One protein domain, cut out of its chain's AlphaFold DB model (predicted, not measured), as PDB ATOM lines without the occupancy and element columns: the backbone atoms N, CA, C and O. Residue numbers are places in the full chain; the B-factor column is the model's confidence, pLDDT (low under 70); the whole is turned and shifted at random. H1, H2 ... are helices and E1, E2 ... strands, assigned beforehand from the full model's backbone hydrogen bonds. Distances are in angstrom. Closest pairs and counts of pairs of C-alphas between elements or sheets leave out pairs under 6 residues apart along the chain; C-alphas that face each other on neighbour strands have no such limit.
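Overview. This is residues 41 to 94 and 216 to 325 of the 325 residues of an uncharacterized protein of Firmicutes bacterium HGW-Firmicutes-2 (UniProt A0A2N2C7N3). One very long helix, H5, makes the longest axis; H1 lies side by side with its last part, and H2 leaves it steeply like the stem of a T. The small hairpin of E1 and E2 packs on the far half of H2 through E2, and from there H4 heads away, with the long link of residues 255 to 266 turning back into H5, so that H2, H4 and H5 frame an open, empty middle. The printed part has 164 residues, in the order H1 H2 H3 E1 E2 H4 H5, mostly helix, with one antiparallel sheet in the order E1 - E2. It is extended, with a radius of gyration of the C-alphas of 25.7 A, and flat, spanning 89 by 50 by 21 A.

Arrangement. E1, residues 224 to 227, and E2, residues 230 to 235, form an antiparallel hairpin at 148 degrees, with N 227 and O 230 at 2.9 A and N 232 and O 225 at 2.9 A, within hydrogen-bond range. H2, residues 61 to 92, has 8 pairs of C-alphas within 8 A of E2, the closest being those of Asp 82 and Glu 235, 5.1 A apart. H4, residues 237 to 254, touches H2 with residues 237 to 239 alone, closest at the C-alphas of Ser 81 and Trp 238, 5.3 A; the lines stand only just about perpendicular, at 72 degrees. H5, residues 267 to 324, touches residues 63 to 67 of H2 with its residues 298 to 305 alone, also only just about perpendicular at 72 degrees; the closest C-alphas are those of Phe 63 and Phe 302, 5.6 A. H1, residues 41 to 59, touches H5 at a shallow tilt of 6 degrees, opposite ways, closest at the C-alphas of Ile 53 and Val 309, 5.9 A. The helix packing is mostly crossed, but only just: of these 3 pairs, 1 is at a shallow tilt. H3, residues 216 to 219, touches no helix. In H1, H2 and H5 every O i to N i+4 pair is within hydrogen-bond range; in H4 12 of 14 are, and H3 is too short for such a pair.

Along the chain. H1 begins at C-alpha 41 (303.306, 189.630, 226.864) and is 26.9 A long. H2 measures 46.1 A, H4 25.3 A and E2 13.5 A. H5 runs 85.5 A from C-alpha 267 (261.702, 262.215, 223.358) to C-alpha 324 (313.213, 194.341, 230.797).

Size, cuts and confidence. The C-alphas farthest apart, those of Val 264 and Phe 325, are 90.3 A from each other. Residues 95 to 215 are not printed; C-alphas 94 and 216 are 14.7 A apart across the cut. The link H4 to H5, 12 residues, is long. The mean pLDDT of the printed part is 76.5; residues 89 to 94, 216 to 223, 225 to 234, 253 to 269 and 325 are under 70.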
ATOM      1  N   GLU A  41     303.836 188.877 225.720       76.69
ATOM      2  CA  GLU A  41     303.306 189.630 226.864       76.69
ATOM      3  C   GLU A  41     303.446 191.141 226.651       76.69
ATOM      4  O   GLU A  41     302.493 191.894 226.858       76.69
ATOM      5  N   ILE A  42     304.599 191.584 226.136       75.19
ATOM      6  CA  ILE A  42     304.841 192.990 225.779       75.19
ATOM      7  C   ILE A  42     303.867 193.433 224.680       75.19
ATOM      8  O   ILE A  42     303.296 194.521 224.764       75.19
ATOM      9  N   TYR A  43     303.614 192.581 223.680       78.94
ATOM     10  CA  TYR A  43     302.596 192.847 222.661       78.94
ATOM     11  C   TYR A  43     301.201 193.037 223.266       78.94
ATOM     12  O   TYR A  43     300.529 194.022 222.958       78.94
ATOM     13  N   MET A  44     300.772 192.136 224.154       80.00
ATOM     14  CA  MET A  44     299.458 192.218 224.796       80.00
ATOM     15  C   MET A  44     299.314 193.474 225.664       80.00
ATOM     16  O   MET A  44     298.255 194.108 225.646       80.00
ATOM     17  N   ILE A  45     300.380 193.892 226.355       81.19
ATOM     18  CA  ILE A  45     300.419 195.157 227.105       81.19
ATOM     19  C   ILE A  45     300.264 196.344 226.151       81.19
ATOM     20  O   ILE A  45     299.382 197.174 226.362       81.19
ATOM     21  N   ILE A  46     301.044 196.404 225.067       79.00
ATOM     22  CA  ILE A  46     300.968 197.491 224.078       79.00
ATOM     23  C   ILE A  46     299.566 197.584 223.464       79.00
ATOM     24  O   ILE A  46     299.001 198.674 223.385       79.00
ATOM     25  N   VAL A  47     298.968 196.459 223.064       82.94
ATOM     26  CA  VAL A  47     297.615 196.429 222.481       82.94
ATOM     27  C   VAL A  47     296.561 196.884 223.488       82.94
ATOM     28  O   VAL A  47     295.667 197.655 223.137       82.94
ATOM     29  N   THR A  48     296.653 196.435 224.741       83.38
ATOM     30  CA  THR A  48     295.714 196.830 225.802       83.38
ATOM     31  C   THR A  48     295.808 198.330 226.083       83.38
ATOM     32  O   THR A  48     294.785 199.002 226.209       83.38
ATOM     33  N   GLN A  49     297.022 198.875 226.088       82.56
ATOM     34  CA  GLN A  49     297.272 200.295 226.320       82.56
ATOM     35  C   GLN A  49     296.835 201.166 225.141       82.56
ATOM     36  O   GLN A  49     296.200 202.200 225.335       82.56
ATOM     37  N   LEU A  50     297.058 200.715 223.903       81.94
ATOM     38  CA  LEU A  50     296.515 201.376 222.715       81.94
ATOM     39  C   LEU A  50     294.984 201.414 222.738       81.94
ATOM     40  O   LEU A  50     294.404 202.446 222.414       81.94
ATOM     41  N   LYS A  51     294.325 200.328 223.164       85.94
ATOM     42  CA  LYS A  51     292.864 200.310 223.350       85.94
ATOM     43  C   LYS A  51     292.415 201.290 224.436       85.94
ATOM     44  O   LYS A  51     291.423 201.983 224.235       85.94
ATOM     45  N   ALA A  52     293.136 201.380 225.554       84.50
ATOM     46  CA  ALA A  52     292.832 202.332 226.622       84.50
ATOM     47  C   ALA A  52     292.961 203.789 226.142       84.50
ATOM     48  O   ALA A  52     292.030 204.573 226.314       84.50
ATOM     49  N   ILE A  53     294.060 204.128 225.460       85.25
ATOM     50  CA  ILE A  53     294.274 205.451 224.854       85.25
ATOM     51  C   ILE A  53     293.184 205.761 223.824       85.25
ATOM     52  O   ILE A  53     292.624 206.855 223.833       85.25
ATOM     53  N   LEU A  54     292.845 204.798 222.959       87.00
ATOM     54  CA  LEU A  54     291.789 204.968 221.964       87.00
ATOM     55  C   LEU A  54     290.439 205.247 222.635       87.00
ATOM     56  O   LEU A  54     289.738 206.157 222.213       87.00
ATOM     57  N   ASN A  55     290.100 204.524 223.703       88.25
ATOM     58  CA  ASN A  55     288.861 204.742 224.446       88.25
ATOM     59  C   ASN A  55     288.808 206.131 225.100       88.25
ATOM     60  O   ASN A  55     287.760 206.766 225.044       88.25
ATOM     61  N   ILE A  56     289.925 206.621 225.654       87.44
ATOM     62  CA  ILE A  56     290.035 207.985 226.207       87.44
ATOM     63  C   ILE A  56     289.832 209.039 225.109       87.44
ATOM     64  O   ILE A  56     289.150 210.040 225.311       87.44
ATOM     65  N   ILE A  57     290.403 208.825 223.919       85.62
ATOM     66  CA  ILE A  57     290.220 209.749 222.792       85.62
ATOM     67  C   ILE A  57     288.770 209.720 222.295       85.62
ATOM     68  O   ILE A  57     288.186 210.770 222.029       85.62
ATOM     69  N   LEU A  58     288.179 208.530 222.175       89.00
ATOM     70  CA  LEU A  58     286.811 208.349 221.693       89.00
ATOM     71  C   LEU A  58     285.766 208.901 222.672       89.00
ATOM     72  O   LEU A  58     284.765 209.450 222.212       89.00
ATOM     73  N   SER A  59     285.993 208.816 223.990       88.06
ATOM     74  CA  SER A  59     285.055 209.337 224.998       88.06
ATOM     75  C   SER A  59     284.871 210.853 224.922       88.06
ATOM     76  O   SER A  59     283.818 211.366 225.284       88.06
ATOM     77  N   ASP A  60     285.874 211.567 224.413       87.94
ATOM     78  CA  ASP A  60     285.909 213.029 224.338       87.94
ATOM     79  C   ASP A  60     286.256 213.520 222.921       87.94
ATOM     80  O   ASP A  60     286.828 214.599 222.732       87.94
ATOM     81  N   ILE A  61     285.869 212.747 221.900       86.81
ATOM     82  CA  ILE A  61     286.250 212.985 220.500       86.81
ATOM     83  C   ILE A  61     285.874 214.385 220.000       86.81
ATOM     84  O   ILE A  61     286.626 214.996 219.244       86.81
ATOM     85  N   VAL A  62     284.744 214.932 220.458       87.31
ATOM     86  CA  VAL A  62     284.291 216.282 220.089       87.31
ATOM     87  C   VAL A  62     285.287 217.340 220.568       87.31
ATOM     88  O   VAL A  62     285.698 218.199 219.788       87.31
ATOM     89  N   PHE A  63     285.722 217.259 221.828       87.88
ATOM     90  CA  PHE A  63     286.700 218.189 222.397       87.88
ATOM     91  C   PHE A  63     288.086 217.988 221.788       87.88
ATOM     92  O   PHE A  63     288.808 218.959 221.571       87.88
ATOM     93  N   PHE A  64     288.432 216.741 221.461       83.38
ATOM     94  CA  PHE A  64     289.673 216.414 220.772       83.38
ATOM     95  C   PHE A  64     289.749 217.053 219.380       83.38
ATOM     96  O   PHE A  64     290.701 217.777 219.081       83.38
ATOM     97  N   ILE A  65     288.715 216.861 218.554       86.69
ATOM     98  CA  ILE A  65     288.614 217.466 217.220       86.69
ATOM     99  C   ILE A  65     288.608 218.994 217.325       86.69
ATOM    100  O   ILE A  65     289.333 219.663 216.588       86.69
ATOM    101  N   PHE A  66     287.832 219.553 218.257       86.50
ATOM    102  CA  PHE A  66     287.784 220.997 218.473       86.50
ATOM    103  C   PHE A  66     289.158 221.572 218.846       86.50
ATOM    104  O   PHE A  66     289.587 222.559 218.251       86.50
ATOM    105  N   GLY A  67     289.882 220.941 219.776       85.19
ATOM    106  CA  GLY A  67     291.225 221.370 220.172       85.19
ATOM    107  C   GLY A  67     292.213 221.356 219.005       85.19
ATOM    108  O   GLY A  67     292.933 222.333 218.796       85.19
ATOM    109  N   ILE A  68     292.188 220.302 218.180       85.75
ATOM    110  CA  ILE A  68     293.001 220.222 216.957       85.75
ATOM    111  C   ILE A  68     292.658 221.363 215.994       85.75
ATOM    112  O   ILE A  68     293.561 222.032 215.492       85.75
ATOM    113  N   LEU A  69     291.369 221.620 215.756       88.88
ATOM    114  CA  LEU A  69     290.925 222.708 214.881       88.88
ATOM    115  C   LEU A  69     291.409 224.075 215.377       88.88
ATOM    116  O   LEU A  69     291.901 224.871 214.577       88.88
ATOM    117  N   VAL A  70     291.328 224.338 216.684       86.38
ATOM    118  CA  VAL A  70     291.824 225.585 217.288       86.38
ATOM    119  C   VAL A  70     293.335 225.728 217.096       86.38
ATOM    120  O   VAL A  70     293.799 226.804 216.719       86.38
ATOM    121  N   ILE A  71     294.106 224.654 217.295       85.19
ATOM    122  CA  ILE A  71     295.561 224.662 217.077       85.19
ATOM    123  C   ILE A  71     295.886 224.970 215.610       85.19
ATOM    124  O   ILE A  71     296.718 225.836 215.341       85.19
ATOM    125  N   ILE A  72     295.207 224.317 214.662       86.38
ATOM    126  CA  ILE A  72     295.399 224.554 213.223       86.38
ATOM    127  C   ILE A  72     295.064 226.006 212.866       86.38
ATOM    128  O   ILE A  72     295.845 226.667 212.181       86.38
ATOM    129  N   LEU A  73     293.936 226.526 213.357       88.75
ATOM    130  CA  LEU A  73     293.522 227.906 213.116       88.75
ATOM    131  C   LEU A  73     294.565 228.900 213.644       88.75
ATOM    132  O   LEU A  73     294.942 229.833 212.933       88.75
ATOM    133  N   MET A  74     295.064 228.680 214.864       85.25
ATOM    134  CA  MET A  74     296.131 229.491 215.449       85.25
ATOM    135  C   MET A  74     297.403 229.425 214.605       85.25
ATOM    136  O   MET A  74     297.971 230.465 214.294       85.25
ATOM    137  N   MET A  75     297.825 228.240 214.159       84.44
ATOM    138  CA  MET A  75     298.995 228.101 213.286       84.44
ATOM    139  C   MET A  75     298.842 228.867 211.968       84.44
ATOM    140  O   MET A  75     299.781 229.537 211.540       84.44
ATOM    141  N   ILE A  76     297.670 228.797 211.329       87.94
ATOM    142  CA  ILE A  76     297.384 229.536 210.090       87.94
ATOM    143  C   ILE A  76     297.453 231.046 210.342       87.94
ATOM    144  O   ILE A  76     298.086 231.766 209.570       87.94
ATOM    145  N   LEU A  77     296.832 231.523 211.425       86.56
ATOM    146  CA  LEU A  77     296.848 232.937 211.804       86.56
ATOM    147  C   LEU A  77     298.271 233.433 212.064       86.56
ATOM    148  O   LEU A  77     298.659 234.464 211.519       86.56
ATOM    149  N   LEU A  78     299.059 232.687 212.840       83.75
ATOM    150  CA  LEU A  78     300.447 233.030 213.147       83.75
ATOM    151  C   LEU A  78     301.318 233.066 211.896       83.75
ATOM    152  O   LEU A  78     302.081 234.008 211.710       83.75
ATOM    153  N   ARG A  79     301.161 232.087 211.000       84.31
ATOM    154  CA  ARG A  79     301.882 232.067 209.725       84.31
ATOM    155  C   ARG A  79     301.519 233.262 208.848       84.31
ATOM    156  O   ARG A  79     302.399 233.857 208.242       84.31
ATOM    157  N   LYS A  80     300.234 233.617 208.783       87.25
ATOM    158  CA  LYS A  80     299.778 234.782 208.018       87.25
ATOM    159  C   LYS A  80     300.315 236.088 208.605       87.25
ATOM    160  O   LYS A  80     300.725 236.957 207.849       87.25
ATOM    161  N   SER A  81     300.328 236.204 209.931       81.69
ATOM    162  CA  SER A  81     300.911 237.348 210.638       81.69
ATOM    163  C   SER A  81     302.380 237.532 210.284       81.69
ATOM    164  O   SER A  81     302.779 238.624 209.904       81.69
ATOM    165  N   ASP A  82     303.153 236.447 210.334       80.06
ATOM    166  CA  ASP A  82     304.578 236.467 210.012       80.06
ATOM    167  C   ASP A  82     304.830 236.844 208.543       80.06
ATOM    168  O   ASP A  82     305.671 237.685 208.253       80.06
ATOM    169  N   GLN A  83     304.044 236.303 207.606       84.06
ATOM    170  CA  GLN A  83     304.141 236.656 206.185       84.06
ATOM    171  C   GLN A  83     303.859 238.135 205.916       84.06
ATOM    172  O   GLN A  83     304.584 238.776 205.159       84.06
ATOM    173  N   GLU A  84     302.798 238.675 206.510       83.44
ATOM    174  CA  GLU A  84     302.443 240.086 206.349       83.44
ATOM    175  C   GLU A  84     303.482 240.992 207.001       83.44
ATOM    176  O   GLU A  84     303.848 242.012 206.431       83.44
ATOM    177  N   PHE A  85     304.006 240.578 208.150       76.62
ATOM    178  CA  PHE A  85     305.083 241.273 208.827       76.62
ATOM    179  C   PHE A  85     306.362 241.332 207.975       76.62
ATOM    180  O   PHE A  85     306.938 242.405 207.808       76.62
ATOM    181  N   GLN A  86     306.776 240.212 207.373       74.00
ATOM    182  CA  GLN A  86     307.903 240.193 206.431       74.00
ATOM    183  C   GLN A  86     307.631 241.083 205.215       74.00
ATOM    184  O   GLN A  86     308.500 241.848 204.812       74.00
ATOM    185  N   ARG A  87     306.405 241.071 204.676       77.06
ATOM    186  CA  ARG A  87     306.040 241.964 203.570       77.06
ATOM    187  C   ARG A  87     306.159 243.440 203.963       77.06
ATOM    188  O   ARG A  87     306.715 244.228 203.210       77.06
ATOM    189  N   GLU A  88     305.650 243.818 205.133       70.94
ATOM    190  CA  GLU A  88     305.754 245.189 205.650       70.94
ATOM    191  C   GLU A  88     307.214 245.603 205.892       70.94
ATOM    192  O   GLU A  88     307.573 246.756 205.645       70.94
ATOM    193  N   LEU A  89     308.069 244.673 206.331       66.81
ATOM    194  CA  LEU A  89     309.510 244.898 206.428       66.81
ATOM    195  C   LEU A  89     310.137 245.152 205.055       66.81
ATOM    196  O   LEU A  89     310.825 246.158 204.890       66.81
ATOM    197  N   ASP A  90     309.864 244.288 204.080       64.56
ATOM    198  CA  ASP A  90     310.400 244.394 202.719       64.56
ATOM    199  C   ASP A  90     309.959 245.696 202.029       64.56
ATOM    200  O   ASP A  90     310.713 246.308 201.265       64.56
ATOM    201  N   GLU A  91     308.728 246.141 202.295       64.56
ATOM    202  CA  GLU A  91     308.154 247.371 201.747       64.56
ATOM    203  C   GLU A  91     308.662 248.635 202.462       64.56
ATOM    204  O   GLU A  91     308.976 249.628 201.802       64.56
ATOM    205  N   GLY A  92     308.740 248.622 203.797       58.47
ATOM    206  CA  GLY A  92     309.121 249.781 204.613       58.47
ATOM    207  C   GLY A  92     310.632 249.986 204.755       58.47
ATOM    208  O   GLY A  92     311.092 251.112 204.964       58.47
ATOM    209  N   TYR A  93     311.409 248.913 204.616       55.97
ATOM    210  CA  TYR A  93     312.864 248.895 204.738       55.97
ATOM    211  C   TYR A  93     313.484 248.062 203.613       55.97
ATOM    212  O   TYR A  93     314.196 247.098 203.899       55.97
ATOM    213  N   PRO A  94     313.275 248.434 202.332       53.47
ATOM    214  CA  PRO A  94     313.981 247.776 201.242       53.47
ATOM    215  C   PRO A  94     315.479 247.841 201.543       53.47
ATOM    216  O   PRO A  94     315.933 248.864 202.075       53.47
ATOM    217  N   PHE A 216     318.424 244.663 213.356       42.06
ATOM    218  CA  PHE A 216     318.539 244.450 214.794       42.06
ATOM    219  C   PHE A 216     317.822 245.481 215.690       42.06
ATOM    220  O   PHE A 216     317.195 245.085 216.672       42.06
ATOM    221  N   LEU A 217     317.872 246.784 215.376       40.34
ATOM    222  CA  LEU A 217     317.203 247.809 216.201       40.34
ATOM    223  C   LEU A 217     315.685 247.843 215.986       40.34
ATOM    224  O   LEU A 217     314.943 248.053 216.942       40.34
ATOM    225  N   VAL A 218     315.227 247.586 214.759       48.00
ATOM    226  CA  VAL A 218     313.799 247.482 214.424       48.00
ATOM    227  C   VAL A 218     313.240 246.152 214.957       48.00
ATOM    228  O   VAL A 218     312.174 246.122 215.566       48.00
ATOM    229  N   LEU A 219     314.024 245.070 214.851       50.59
ATOM    230  CA  LEU A 219     313.658 243.722 215.284       50.59
ATOM    231  C   LEU A 219     313.462 243.581 216.800       50.59
ATOM    232  O   LEU A 219     312.629 242.791 217.245       50.59
ATOM    233  N   ASN A 220     314.178 244.372 217.604       46.88
ATOM    234  CA  ASN A 220     313.991 244.415 219.058       46.88
ATOM    235  C   ASN A 220     312.628 244.992 219.491       46.88
ATOM    236  O   ASN A 220     312.255 244.830 220.653       46.88
ATOM    237  N   GLY A 221     311.882 245.635 218.583       49.03
ATOM    238  CA  GLY A 221     310.530 246.142 218.832       49.03
ATOM    239  C   GLY A 221     309.403 245.132 218.584       49.03
ATOM    240  O   GLY A 221     308.259 245.404 218.961       49.03
ATOM    241  N   TYR A 222     309.690 243.978 217.970       58.97
ATOM    242  CA  TYR A 222     308.641 243.045 217.554       58.97
ATOM    243  C   TYR A 222     308.252 242.035 218.625       58.97
ATOM    244  O   TYR A 222     309.060 241.533 219.416       58.97
ATOM    245  N   ASN A 223     306.954 241.746 218.653       64.50
ATOM    246  CA  ASN A 223     306.318 240.969 219.700       64.50
ATOM    247  C   ASN A 223     306.314 239.511 219.267       64.50
ATOM    248  O   ASN A 223     305.304 238.992 218.815       64.50
ATOM    249  N   TYR A 224     307.455 238.838 219.378       71.31
ATOM    250  CA  TYR A 224     307.491 237.388 219.212       71.31
ATOM    251  C   TYR A 224     306.786 236.709 220.386       71.31
ATOM    252  O   TYR A 224     306.991 237.093 221.544       71.31
ATOM    253  N   ILE A 225     306.000 235.665 220.109       66.75
ATOM    254  CA  ILE A 225     305.389 234.868 221.179       66.75
ATOM    255  C   ILE A 225     306.498 234.209 222.002       66.75
ATOM    256  O   ILE A 225     307.371 233.519 221.470       66.75
ATOM    257  N   ARG A 226     306.451 234.402 223.322       65.88
ATOM    258  CA  ARG A 226     307.371 233.767 224.270       65.88
ATOM    259  C   ARG A 226     306.665 232.629 224.999       65.88
ATOM    260  O   ARG A 226     305.646 232.847 225.644       65.88
ATOM    261  N   LEU A 227     307.248 231.437 224.937       60.53
ATOM    262  CA  LEU A 227     306.918 230.298 225.794       60.53
ATOM    263  C   LEU A 227     308.082 230.112 226.774       60.53
ATOM    264  O   LEU A 227     309.099 229.488 226.462       60.53
ATOM    265  N   GLY A 228     307.974 230.741 227.948       64.88
ATOM    266  CA  GLY A 228     309.066 230.808 228.921       64.88
ATOM    267  C   GLY A 228     310.284 231.550 228.358       64.88
ATOM    268  O   GLY A 228     310.192 232.722 227.992       64.88
ATOM    269  N   LYS A 229     311.434 230.866 228.283       62.75
ATOM    270  CA  LYS A 229     312.680 231.412 227.708       62.75
ATOM    271  C   LYS A 229     312.757 231.278 226.180       62.75
ATOM    272  O   LYS A 229     313.597 231.931 225.564       62.75
ATOM    273  N   HIS A 230     311.906 230.456 225.566       56.91
ATOM    274  CA  HIS A 230     311.938 230.208 224.126       56.91
ATOM    275  C   HIS A 230     311.060 231.213 223.379       56.91
ATOM    276  O   HIS A 230     309.907 231.452 223.744       56.91
ATOM    277  N   ARG A 231     311.615 231.802 222.318       63.72
ATOM    278  CA  ARG A 231     310.873 232.647 221.376       63.72
ATOM    279  C   ARG A 231     310.380 231.762 220.239       63.72
ATOM    280  O   ARG A 231     311.189 231.093 219.600       63.72
ATOM    281  N   LEU A 232     309.071 231.738 220.014       63.31
ATOM    282  CA  LEU A 232     308.516 231.130 218.812       63.31
ATOM    283  C   LEU A 232     308.857 232.004 217.598       63.31
ATOM    284  O   LEU A 232     308.873 233.232 217.725       63.31
ATOM    285  N   PRO A 233     309.085 231.402 216.420       66.00
ATOM    286  CA  PRO A 233     309.428 232.116 215.193       66.00
ATOM    287  C   PRO A 233     308.178 232.719 214.525       66.00
ATOM    288  O   PRO A 233     308.018 232.613 213.319       66.00
ATOM    289  N   TYR A 234     307.255 233.271 215.312       69.12
ATOM    290  CA  TYR A 234     306.033 233.892 214.806       69.12
ATOM    291  C   TYR A 234     305.882 235.285 215.403       69.12
ATOM    292  O   TYR A 234     305.788 235.444 216.628       69.12
ATOM    293  N   GLU A 235     305.865 236.278 214.524       77.62
ATOM    294  CA  GLU A 235     305.637 237.680 214.850       77.62
ATOM    295  C   GLU A 235     304.122 237.980 214.871       77.62
ATOM    296  O   GLU A 235     303.399 237.607 213.944       77.62
ATOM    297  N   ILE A 236     303.608 238.601 215.947       81.12
ATOM    298  CA  ILE A 236     302.158 238.845 216.143       81.12
ATOM    299  C   ILE A 236     301.721 240.311 216.032       81.12
ATOM    300  O   ILE A 236     300.555 240.619 216.298       81.12
ATOM    301  N   THR A 237     302.612 241.230 215.668       78.38
ATOM    302  CA  THR A 237     302.306 242.660 215.532       78.38
ATOM    303  C   THR A 237     301.197 242.882 214.517       78.38
ATOM    304  O   THR A 237     300.238 243.582 214.841       78.38
ATOM    305  N   TRP A 238     301.231 242.205 213.366       81.50
ATOM    306  CA  TRP A 238     300.167 242.335 212.369       81.50
ATOM    307  C   TRP A 238     298.790 241.926 212.919       81.50
ATOM    308  O   TRP A 238     297.816 242.672 212.781       81.50
ATOM    309  N   ILE A 239     298.691 240.782 213.616       82.62
ATOM    310  CA  ILE A 239     297.433 240.356 214.264       82.62
ATOM    311  C   ILE A 239     296.978 241.398 215.286       82.62
ATOM    312  O   ILE A 239     295.812 241.797 215.286       82.62
ATOM    313  N   ARG A 240     297.885 241.838 216.163       81.62
ATOM    314  CA  ARG A 240     297.584 242.815 217.214       81.62
ATOM    315  C   ARG A 240     297.034 244.108 216.620       81.62
ATOM    316  O   ARG A 240     296.035 244.636 217.109       81.62
ATOM    317  N   ASP A 241     297.658 244.591 215.558       80.12
ATOM    318  CA  ASP A 241     297.303 245.852 214.926       80.12
ATOM    319  C   ASP A 241     295.987 245.715 214.147       80.12
ATOM    320  O   ASP A 241     295.118 246.583 214.261       80.12
ATOM    321  N   LYS A 242     295.733 244.577 213.482       83.75
ATOM    322  CA  LYS A 242     294.413 244.273 212.898       83.75
ATOM    323  C   LYS A 242     293.304 244.222 213.942       83.75
ATOM    324  O   LYS A 242     292.225 244.778 213.716       83.75
ATOM    325  N   VAL A 243     293.548 243.609 215.099       82.00
ATOM    326  CA  VAL A 243     292.574 243.606 216.199       82.00
ATOM    327  C   VAL A 243     292.304 245.037 216.664       82.00
ATOM    328  O   VAL A 243     291.147 245.457 216.723       82.00
ATOM    329  N   ARG A 244     293.361 245.809 216.933       79.31
ATOM    330  CA  ARG A 244     293.264 247.159 217.497       79.31
ATOM    331  C   ARG A 244     292.621 248.171 216.555       79.31
ATOM    332  O   ARG A 244     291.789 248.958 216.998       79.31
ATOM    333  N   PHE A 245     293.020 248.175 215.288       83.50
ATOM    334  CA  PHE A 245     292.667 249.233 214.343       83.50
ATOM    335  C   PHE A 245     291.552 248.848 213.371       83.50
ATOM    336  O   PHE A 245     290.965 249.729 212.752       83.50
ATOM    337  N   THR A 246     291.220 247.561 213.229       83.19
ATOM    338  CA  THR A 246     290.138 247.115 212.335       83.19
ATOM    339  C   THR A 246     288.984 246.500 213.116       83.19
ATOM    340  O   THR A 246     287.853 246.970 213.014       83.19
ATOM    341  N   ILE A 247     289.253 245.480 213.933       78.19
ATOM    342  CA  ILE A 247     288.190 244.702 214.585       78.19
ATOM    343  C   ILE A 247     287.517 245.507 215.702       78.19
ATOM    344  O   ILE A 247     286.294 245.639 215.700       78.19
ATOM    345  N   ILE A 248     288.290 246.090 216.627       78.31
ATOM    346  CA  ILE A 248     287.734 246.874 217.743       78.31
ATOM    347  C   ILE A 248     286.865 248.042 217.239       78.31
ATOM    348  O   ILE A 248     285.735 248.165 217.714       78.31
ATOM    349  N   PRO A 249     287.293 248.865 216.260       79.56
ATOM    350  CA  PRO A 249     286.456 249.951 215.748       79.56
ATOM    351  C   PRO A 249     285.170 249.475 215.067       79.56
ATOM    352  O   PRO A 249     284.123 250.101 215.243       79.56
ATOM    353  N   LEU A 250     285.211 248.360 214.323       78.12
ATOM    354  CA  LEU A 250     284.014 247.764 213.715       78.12
ATOM    355  C   LEU A 250     283.007 247.328 214.781       78.12
ATOM    356  O   LEU A 250     281.821 247.633 214.664       78.12
ATOM    357  N   ILE A 251     283.488 246.673 215.840       74.06
ATOM    358  CA  ILE A 251     282.674 246.281 216.995       74.06
ATOM    359  C   ILE A 251     282.076 247.531 217.651       74.06
ATOM    360  O   ILE A 251     280.864 247.616 217.819       74.06
ATOM    361  N   GLN A 252     282.892 248.547 217.941       72.56
ATOM    362  CA  GLN A 252     282.434 249.806 218.539       72.56
ATOM    363  C   GLN A 252     281.375 250.521 217.686       72.56
ATOM    364  O   GLN A 252     280.443 251.107 218.232       72.56
ATOM    365  N   CYS A 253     281.479 250.462 216.355       68.94
ATOM    366  CA  CYS A 253     280.509 251.065 215.441       68.94
ATOM    367  C   CYS A 253     279.101 250.462 215.589       68.94
ATOM    368  O   CYS A 253     278.116 251.195 215.507       68.94
ATOM    369  N   GLN A 254     278.992 249.161 215.886       67.44
ATOM    370  CA  GLN A 254     277.703 248.481 216.085       67.44
ATOM    371  C   GLN A 254     276.952 248.956 217.339       67.44
ATOM    372  O   GLN A 254     275.730 248.810 217.416       67.44
ATOM    373  N   PHE A 255     277.669 249.546 218.300       64.31
ATOM    374  CA  PHE A 255     277.121 250.019 219.575       64.31
ATOM    375  C   PHE A 255     276.956 251.540 219.649       64.31
ATOM    376  O   PHE A 255     276.470 252.053 220.656       64.31
ATOM    377  N   LYS A 256     277.332 252.283 218.597       64.56
ATOM    378  CA  LYS A 256     277.090 253.728 218.545       64.56
ATOM    379  C   LYS A 256     275.607 254.004 218.303       64.56
ATOM    380  O   LYS A 256     275.022 253.525 217.331       64.56
ATOM    381  N   VAL A 257     275.025 254.844 219.156       58.91
ATOM    382  CA  VAL A 257     273.693 255.415 218.937       58.91
ATOM    383  C   VAL A 257     273.748 256.239 217.652       58.91
ATOM    384  O   VAL A 257     274.532 257.184 217.542       58.91
ATOM    385  N   ARG A 258     272.950 255.859 216.648       60.22
ATOM    386  CA  ARG A 258     272.850 256.613 215.392       60.22
ATOM    387  C   ARG A 258     272.056 257.884 215.650       60.22
ATOM    388  O   ARG A 258     270.850 257.918 215.439       60.22
ATOM    389  N   VAL A 259     272.733 258.942 216.072       52.94
ATOM    390  CA  VAL A 259     272.133 260.275 216.071       52.94
ATOM    391  C   VAL A 259     272.096 260.738 214.614       52.94
ATOM    392  O   VAL A 259     273.104 261.184 214.070       52.94
ATOM    393  N   ARG A 260     270.958 260.560 213.930       53.78
ATOM    394  CA  ARG A 260     270.741 261.200 212.623       53.78
ATOM    395  C   ARG A 260     270.633 262.705 212.868       53.78
ATOM    396  O   ARG A 260     269.667 263.156 213.476       53.78
ATOM    397  N   MET A 261     271.626 263.473 212.424       40.75
ATOM    398  CA  MET A 261     271.512 264.931 212.400       40.75
ATOM    399  C   MET A 261     270.401 265.324 211.420       40.75
ATOM    400  O   MET A 261     270.458 264.939 210.254       40.75
ATOM    401  N   GLY A 262     269.403 266.078 211.891       50.06
ATOM    402  CA  GLY A 262     268.439 266.770 211.027       50.06
ATOM    403  C   GLY A 262     266.954 266.464 211.246       50.06
ATOM    404  O   GLY A 262     266.131 267.170 210.674       50.06
ATOM    405  N   SER A 263     266.575 265.483 212.071       51.56
ATOM    406  CA  SER A 263     265.161 265.236 212.403       51.56
ATOM    407  C   SER A 263     264.861 265.575 213.860       51.56
ATOM    408  O   SER A 263     265.554 265.119 214.770       51.56
ATOM    409  N   VAL A 264     263.814 266.375 214.079       50.50
ATOM    410  CA  VAL A 264     263.227 266.649 215.397       50.50
ATOM    411  C   VAL A 264     262.617 265.342 215.906       50.50
ATOM    412  O   VAL A 264     261.470 265.027 215.610       50.50
ATOM    413  N   PHE A 265     263.414 264.529 216.595       55.16
ATOM    414  CA  PHE A 265     262.925 263.293 217.197       55.16
ATOM    415  C   PHE A 265     262.070 263.608 218.418       55.16
ATOM    416  O   PHE A 265     262.414 264.458 219.244       55.16
ATOM    417  N   SER A 266     260.978 262.867 218.572       60.56
ATOM    418  CA  SER A 266     260.238 262.869 219.828       60.56
ATOM    419  C   SER A 266     261.103 262.250 220.938       60.56
ATOM    420  O   SER A 266     261.882 261.322 220.705       60.56
ATOM    421  N   LYS A 267     260.965 262.732 222.182       65.56
ATOM    422  CA  LYS A 267     261.702 262.215 223.358       65.56
ATOM    423  C   LYS A 267     261.594 260.683 223.500       65.56
ATOM    424  O   LYS A 267     262.527 260.041 223.976       65.56
ATOM    425  N   ASN A 268     260.484 260.105 223.035       69.38
ATOM    426  CA  ASN A 268     260.218 258.669 223.064       69.38
ATOM    427  C   ASN A 268     261.046 257.883 222.034       69.38
ATOM    428  O   ASN A 268     261.554 256.817 222.367       69.38
ATOM    429  N   GLU A 269     261.252 258.391 220.818       69.00
ATOM    430  CA  GLU A 269     262.055 257.703 219.788       69.00
ATOM    431  C   GLU A 269     263.531 257.613 220.184       69.00
ATOM    432  O   GLU A 269     264.142 256.550 220.071       69.00
ATOM    433  N   ILE A 270     264.067 258.697 220.754       70.56
ATOM    434  CA  ILE A 270     265.429 258.740 221.298       70.56
ATOM    435  C   ILE A 270     265.592 257.685 222.401       70.56
ATOM    436  O   ILE A 270     266.526 256.883 222.364       70.56
ATOM    437  N   LEU A 271     264.663 257.645 223.365       73.38
ATOM    438  CA  LEU A 271     264.680 256.668 224.458       73.38
ATOM    439  C   LEU A 271     264.610 255.225 223.934       73.38
ATOM    440  O   LEU A 271     265.329 254.351 224.418       73.38
ATOM    441  N   THR A 272     263.790 254.982 222.909       76.81
ATOM    442  CA  THR A 272     263.632 253.655 222.297       76.81
ATOM    443  C   THR A 272     264.930 253.183 221.632       76.81
ATOM    444  O   THR A 272     265.302 252.014 221.760       76.81
ATOM    445  N   ASP A 273     265.660 254.077 220.963       75.50
ATOM    446  CA  ASP A 273     266.947 253.754 220.340       75.50
ATOM    447  C   ASP A 273     268.071 253.534 221.362       75.50
ATOM    448  O   ASP A 273     268.903 252.637 221.170       75.50
ATOM    449  N   TYR A 274     268.066 254.266 222.482       76.69
ATOM    450  CA  TYR A 274     268.953 253.982 223.616       76.69
ATOM    451  C   TYR A 274     268.682 252.596 224.204       76.69
ATOM    452  O   TYR A 274     269.618 251.812 224.363       76.69
ATOM    453  N   ILE A 275     267.413 252.251 224.453       80.12
ATOM    454  CA  ILE A 275     267.022 250.932 224.972       80.12
ATOM    455  C   ILE A 275     267.437 249.823 223.995       80.12
ATOM    456  O   ILE A 275     268.054 248.842 224.404       80.12
ATOM    457  N   LYS A 276     267.181 249.983 222.689       80.75
ATOM    458  CA  LYS A 276     267.600 249.008 221.662       80.75
ATOM    459  C   LYS A 276     269.117 248.837 221.590       80.75
ATOM    460  O   LYS A 276     269.590 247.735 221.316       80.75
ATOM    461  N   SER A 277     269.876 249.914 221.771       77.31
ATOM    462  CA  SER A 277     271.343 249.861 221.773       77.31
ATOM    463  C   SER A 277     271.859 249.171 223.036       77.31
ATOM    464  O   SER A 277     272.720 248.300 222.950       77.31
ATOM    465  N   TYR A 278     271.263 249.470 224.192       79.56
ATOM    466  CA  TYR A 278     271.580 248.829 225.467       79.56
ATOM    467  C   TYR A 278     271.272 247.324 225.456       79.56
ATOM    468  O   TYR A 278     272.120 246.516 225.829       79.56
ATOM    469  N   LEU A 279     270.111 246.921 224.929       83.31
ATOM    470  CA  LEU A 279     269.756 245.509 224.756       83.31
ATOM    471  C   LEU A 279     270.728 244.778 223.822       83.31
ATOM    472  O   LEU A 279     271.097 243.640 224.101       83.31
ATOM    473  N   ARG A 280     271.198 245.431 222.749       81.06
ATOM    474  CA  ARG A 280     272.240 244.873 221.869       81.06
ATOM    475  C   ARG A 280     273.569 244.668 222.594       81.06
ATOM    476  O   ARG A 280     274.200 243.637 222.381       81.06
ATOM    477  N   ILE A 281     273.977 245.605 223.453       81.00
ATOM    478  CA  ILE A 281     275.193 245.474 224.275       81.00
ATOM    479  C   ILE A 281     275.054 244.304 225.249       81.00
ATOM    480  O   ILE A 281     275.960 243.476 225.326       81.00
ATOM    481  N   ILE A 282     273.925 244.205 225.959       82.00
ATOM    482  CA  ILE A 282     273.664 243.105 226.898       82.00
ATOM    483  C   ILE A 282     273.688 241.770 226.161       82.00
ATOM    484  O   ILE A 282     274.421 240.868 226.559       82.00
ATOM    485  N   PHE A 283     272.940 241.653 225.063       83.31
ATOM    486  CA  PHE A 283     272.888 240.429 224.275       83.31
ATOM    487  C   PHE A 283     274.276 240.029 223.764       83.31
ATOM    488  O   PHE A 283     274.705 238.898 223.971       83.31
ATOM    489  N   PHE A 284     275.014 240.968 223.165       81.94
ATOM    490  CA  PHE A 284     276.364 240.704 222.681       81.94
ATOM    491  C   PHE A 284     277.311 240.295 223.812       81.94
ATOM    492  O   PHE A 284     278.099 239.369 223.638       81.94
ATOM    493  N   SER A 285     277.213 240.932 224.980       80.81
ATOM    494  CA  SER A 285     278.026 240.594 226.152       80.81
ATOM    495  C   SER A 285     277.717 239.187 226.657       80.81
ATOM    496  O   SER A 285     278.646 238.418 226.882       80.81
ATOM    497  N   ILE A 286     276.436 238.814 226.762       86.06
ATOM    498  CA  ILE A 286     276.011 237.461 227.156       86.06
ATOM    499  C   ILE A 286     276.531 236.422 226.159       86.06
ATOM    500  O   ILE A 286     277.135 235.434 226.568       86.06
ATOM    501  N   VAL A 287     276.350 236.658 224.854       85.56
ATOM    502  CA  VAL A 287     276.839 235.757 223.796       85.56
ATOM    503  C   VAL A 287     278.360 235.628 223.850       85.56
ATOM    504  O   VAL A 287     278.889 234.523 223.764       85.56
ATOM    505  N   THR A 288     279.070 236.738 224.039       82.44
ATOM    506  CA  THR A 288     280.536 236.762 224.097       82.44
ATOM    507  C   THR A 288     281.056 236.020 225.326       82.44
ATOM    508  O   THR A 288     281.944 235.181 225.197       82.44
ATOM    509  N   ILE A 289     280.478 236.262 226.508       86.19
ATOM    510  CA  ILE A 289     280.816 235.542 227.745       86.19
ATOM    511  C   ILE A 289     280.532 234.046 227.580       86.19
ATOM    512  O   ILE A 289     281.386 233.228 227.914       86.19
ATOM    513  N   GLY A 290     279.374 233.685 227.018       86.50
ATOM    514  CA  GLY A 290     279.013 232.296 226.743       86.50
ATOM    515  C   GLY A 290     279.998 231.611 225.792       86.50
ATOM    516  O   GLY A 290     280.450 230.504 226.072       86.50
ATOM    517  N   LEU A 291     280.402 232.291 224.713       86.88
ATOM    518  CA  LEU A 291     281.414 231.798 223.775       86.88
ATOM    519  C   LEU A 291     282.775 231.604 224.450       86.88
ATOM    520  O   LEU A 291     283.380 230.546 224.296       86.88
ATOM    521  N   PHE A 292     283.254 232.582 225.226       84.94
ATOM    522  CA  PHE A 292     284.525 232.454 225.943       84.94
ATOM    523  C   PHE A 292     284.492 231.336 226.987       84.94
ATOM    524  O   PHE A 292     285.454 230.576 227.087       84.94
ATOM    525  N   ALA A 293     283.387 231.189 227.720       86.81
ATOM    526  CA  ALA A 293     283.203 230.096 228.667       86.81
ATOM    527  C   ALA A 293     283.208 228.731 227.960       86.81
ATOM    528  O   ALA A 293     283.884 227.810 228.417       86.81
ATOM    529  N   ALA A 294     282.531 228.611 226.814       84.00
ATOM    530  CA  ALA A 294     282.512 227.388 226.014       84.00
ATOM    531  C   ALA A 294     283.903 227.033 225.463       84.00
ATOM    532  O   ALA A 294     284.341 225.889 225.594       84.00
ATOM    533  N   ILE A 295     284.629 228.010 224.905       86.38
ATOM    534  CA  ILE A 295     286.006 227.823 224.419       86.38
ATOM    535  C   ILE A 295     286.928 227.422 225.576       86.38
ATOM    536  O   ILE A 295     287.733 226.501 225.429       86.38
ATOM    537  N   GLY A 296     286.804 228.084 226.731       84.75
ATOM    538  CA  GLY A 296     287.581 227.779 227.930       84.75
ATOM    539  C   GLY A 296     287.326 226.358 228.434       84.75
ATOM    540  O   GLY A 296     288.275 225.609 228.659       84.75
ATOM    541  N   PHE A 297     286.059 225.953 228.530       87.69
ATOM    542  CA  PHE A 297     285.671 224.602 228.930       87.69
ATOM    543  C   PHE A 297     286.173 223.537 227.943       87.69
ATOM    544  O   PHE A 297     286.766 222.543 228.361       87.69
ATOM    545  N   ALA A 298     286.002 223.762 226.637       85.81
ATOM    546  CA  ALA A 298     286.480 222.844 225.606       85.81
ATOM    547  C   ALA A 298     288.011 222.702 225.635       85.81
ATOM    548  O   ALA A 298     288.532 221.589 225.562       85.81
ATOM    549  N   SER A 299     288.726 223.815 225.820       84.44
ATOM    550  CA  SER A 299     290.185 223.819 225.961       84.44
ATOM    551  C   SER A 299     290.625 223.055 227.211       84.44
ATOM    552  O   SER A 299     291.539 222.238 227.146       84.44
ATOM    553  N   TYR A 300     289.949 223.262 228.343       89.25
ATOM    554  CA  TYR A 300     290.224 222.540 229.585       89.25
ATOM    555  C   TYR A 300     290.040 221.022 229.427       89.25
ATOM    556  O   TYR A 300     290.936 220.258 229.788       89.25
ATOM    557  N   ARG A 301     288.922 220.579 228.830       87.94
ATOM    558  CA  ARG A 301     288.671 219.156 228.537       87.94
ATOM    559  C   ARG A 301     289.740 218.567 227.618       87.94
ATOM    560  O   ARG A 301     290.236 217.478 227.887       87.94
ATOM    561  N   PHE A 302     290.142 219.309 226.589       88.00
ATOM    562  CA  PHE A 302     291.214 218.907 225.683       88.00
ATOM    563  C   PHE A 302     292.555 218.706 226.408       88.00
ATOM    564  O   PHE A 302     293.208 217.679 226.227       88.00
ATOM    565  N   PHE A 303     292.955 219.642 227.274       86.94
ATOM    566  CA  PHE A 303     294.197 219.513 228.044       86.94
ATOM    567  C   PHE A 303     294.152 218.371 229.060       86.94
ATOM    568  O   PHE A 303     295.145 217.659 229.209       86.94
ATOM    569  N   LEU A 304     293.013 218.159 229.729       88.31
ATOM    570  CA  LEU A 304     292.827 217.002 230.607       88.31
ATOM    571  C   LEU A 304     292.995 215.685 229.850       88.31
ATOM    572  O   LEU A 304     293.679 214.788 230.336       88.31
ATOM    573  N   LEU A 305     292.414 215.585 228.656       88.50
ATOM    574  CA  LEU A 305     292.545 214.406 227.811       88.50
ATOM    575  C   LEU A 305     294.001 214.160 227.407       88.50
ATOM    576  O   LEU A 305     294.488 213.040 227.536       88.50
ATOM    577  N   ILE A 306     294.729 215.201 226.989       85.56
ATOM    578  CA  ILE A 306     296.166 215.083 226.699       85.56
ATOM    579  C   ILE A 306     296.923 214.577 227.930       85.56
ATOM    580  O   ILE A 306     297.743 213.668 227.813       85.56
ATOM    581  N   ALA A 307     296.642 215.130 229.112       87.69
ATOM    582  CA  ALA A 307     297.289 214.703 230.347       87.69
ATOM    583  C   ALA A 307     296.999 213.227 230.668       87.69
ATOM    584  O   ALA A 307     297.920 212.492 231.017       87.69
ATOM    585  N   GLN A 308     295.756 212.766 230.496       87.81
ATOM    586  CA  GLN A 308     295.382 211.360 230.683       87.81
ATOM    587  C   GLN A 308     296.116 210.436 229.707       87.81
ATOM    588  O   GLN A 308     296.671 209.422 230.127       87.81
ATOM    589  N   VAL A 309     296.194 210.814 228.426       86.31
ATOM    590  CA  VAL A 309     296.956 210.063 227.417       86.31
ATOM    591  C   VAL A 309     298.438 209.983 227.797       86.31
ATOM    592  O   VAL A 309     299.029 208.908 227.725       86.31
ATOM    593  N   ILE A 310     299.039 211.085 228.259       85.50
ATOM    594  CA  ILE A 310     300.433 211.101 228.729       85.50
ATOM    595  C   ILE A 310     300.620 210.166 229.929       85.50
ATOM    596  O   ILE A 310     301.597 209.421 229.972       85.50
ATOM    597  N   VAL A 311     299.696 210.169 230.893       87.69
ATOM    598  CA  VAL A 311     299.764 209.289 232.068       87.69
ATOM    599  C   VAL A 311     299.703 207.815 231.664       87.69
ATOM    600  O   VAL A 311     300.520 207.032 232.148       87.69
ATOM    601  N   GLU A 312     298.799 207.423 230.764       84.25
ATOM    602  CA  GLU A 312     298.727 206.032 230.285       84.25
ATOM    603  C   GLU A 312     299.974 205.623 229.482       84.25
ATOM    604  O   GLU A 312     300.502 204.519 229.655       84.25
ATOM    605  N   LEU A 313     300.540 206.534 228.681       83.75
ATOM    606  CA  LEU A 313     301.823 206.303 228.010       83.75
ATOM    607  C   LEU A 313     302.965 206.096 229.015       83.75
ATOM    608  O   LEU A 313     303.749 205.158 228.870       83.75
ATOM    609  N   LEU A 314     303.047 206.923 230.060       84.88
ATOM    610  CA  LEU A 314     304.065 206.796 231.107       84.88
ATOM    611  C   LEU A 314     303.924 205.488 231.894       84.88
ATOM    612  O   LEU A 314     304.931 204.825 232.147       84.88
ATOM    613  N   LYS A 315     302.695 205.077 232.232       82.44
ATOM    614  CA  LYS A 315     302.430 203.769 232.855       82.44
ATOM    615  C   LYS A 315     302.931 202.629 231.974       82.44
ATOM    616  O   LYS A 315     303.598 201.727 232.471       82.44
ATOM    617  N   THR A 316     302.656 202.697 230.672       79.81
ATOM    618  CA  THR A 316     303.098 201.690 229.697       79.81
ATOM    619  C   THR A 316     304.620 201.585 229.658       79.81
ATOM    620  O   THR A 316     305.164 200.489 229.773       79.81
ATOM    621  N   ILE A 317     305.314 202.723 229.566       80.00
ATOM    622  CA  ILE A 317     306.781 202.774 229.574       80.00
ATOM    623  C   ILE A 317     307.334 202.164 230.867       80.00
ATOM    624  O   ILE A 317     308.260 201.361 230.818       80.00
ATOM    625  N   LEU A 318     306.746 202.491 232.019       83.06
ATOM    626  CA  LEU A 318     307.207 202.000 233.317       83.06
ATOM    627  C   LEU A 318     307.002 200.485 233.487       83.06
ATOM    628  O   LEU A 318     307.864 199.820 234.057       83.06
ATOM    629  N   ILE A 319     305.902 199.931 232.964       80.62
ATOM    630  CA  ILE A 319     305.667 198.478 232.933       80.62
ATOM    631  C   ILE A 319     306.706 197.793 232.041       80.62
ATOM    632  O   ILE A 319     307.314 196.819 232.470       80.62
ATOM    633  N   ILE A 320     306.960 198.325 230.840       75.38
ATOM    634  CA  ILE A 320     307.958 197.759 229.919       75.38
ATOM    635  C   ILE A 320     309.354 197.790 230.552       75.38
ATOM    636  O   ILE A 320     310.058 196.786 230.500       75.38
ATOM    637  N   ILE A 321     309.742 198.895 231.197       77.50
ATOM    638  CA  ILE A 321     311.031 198.998 231.895       77.50
ATOM    639  C   ILE A 321     311.151 197.914 232.976       77.50
ATOM    640  O   ILE A 321     312.166 197.231 233.005       77.50
ATOM    641  N   ARG A 322     310.113 197.704 233.800       77.31
ATOM    642  CA  ARG A 322     310.092 196.659 234.847       77.31
ATOM    643  C   ARG A 322     310.112 195.220 234.325       77.31
ATOM    644  O   ARG A 322     310.362 194.308 235.098       77.31
ATOM    645  N   MET A 323     309.739 194.993 233.067       72.06
ATOM    646  CA  MET A 323     309.802 193.659 232.458       72.06
ATOM    647  C   MET A 323     311.158 193.382 231.809       72.06
ATOM    648  O   MET A 323     311.495 192.226 231.574       72.06
ATOM    649  N   VAL A 324     311.910 194.433 231.471       70.12
ATOM    650  CA  VAL A 324     313.213 194.341 230.797       70.12
ATOM    651  C   VAL A 324     314.376 194.369 231.795       70.12
ATOM    652  O   VAL A 324     315.398 193.738 231.531       70.12
ATOM    653  N   PHE A 325     314.222 195.082 232.914       63.66
ATOM    654  CA  PHE A 325     315.184 195.201 234.016       63.66
ATOM    655  C   PHE A 325     314.572 194.660 235.301       63.66
ATOM    656  O   PHE A 325     315.320 193.999 236.056       63.66
TER     657      PHE A 325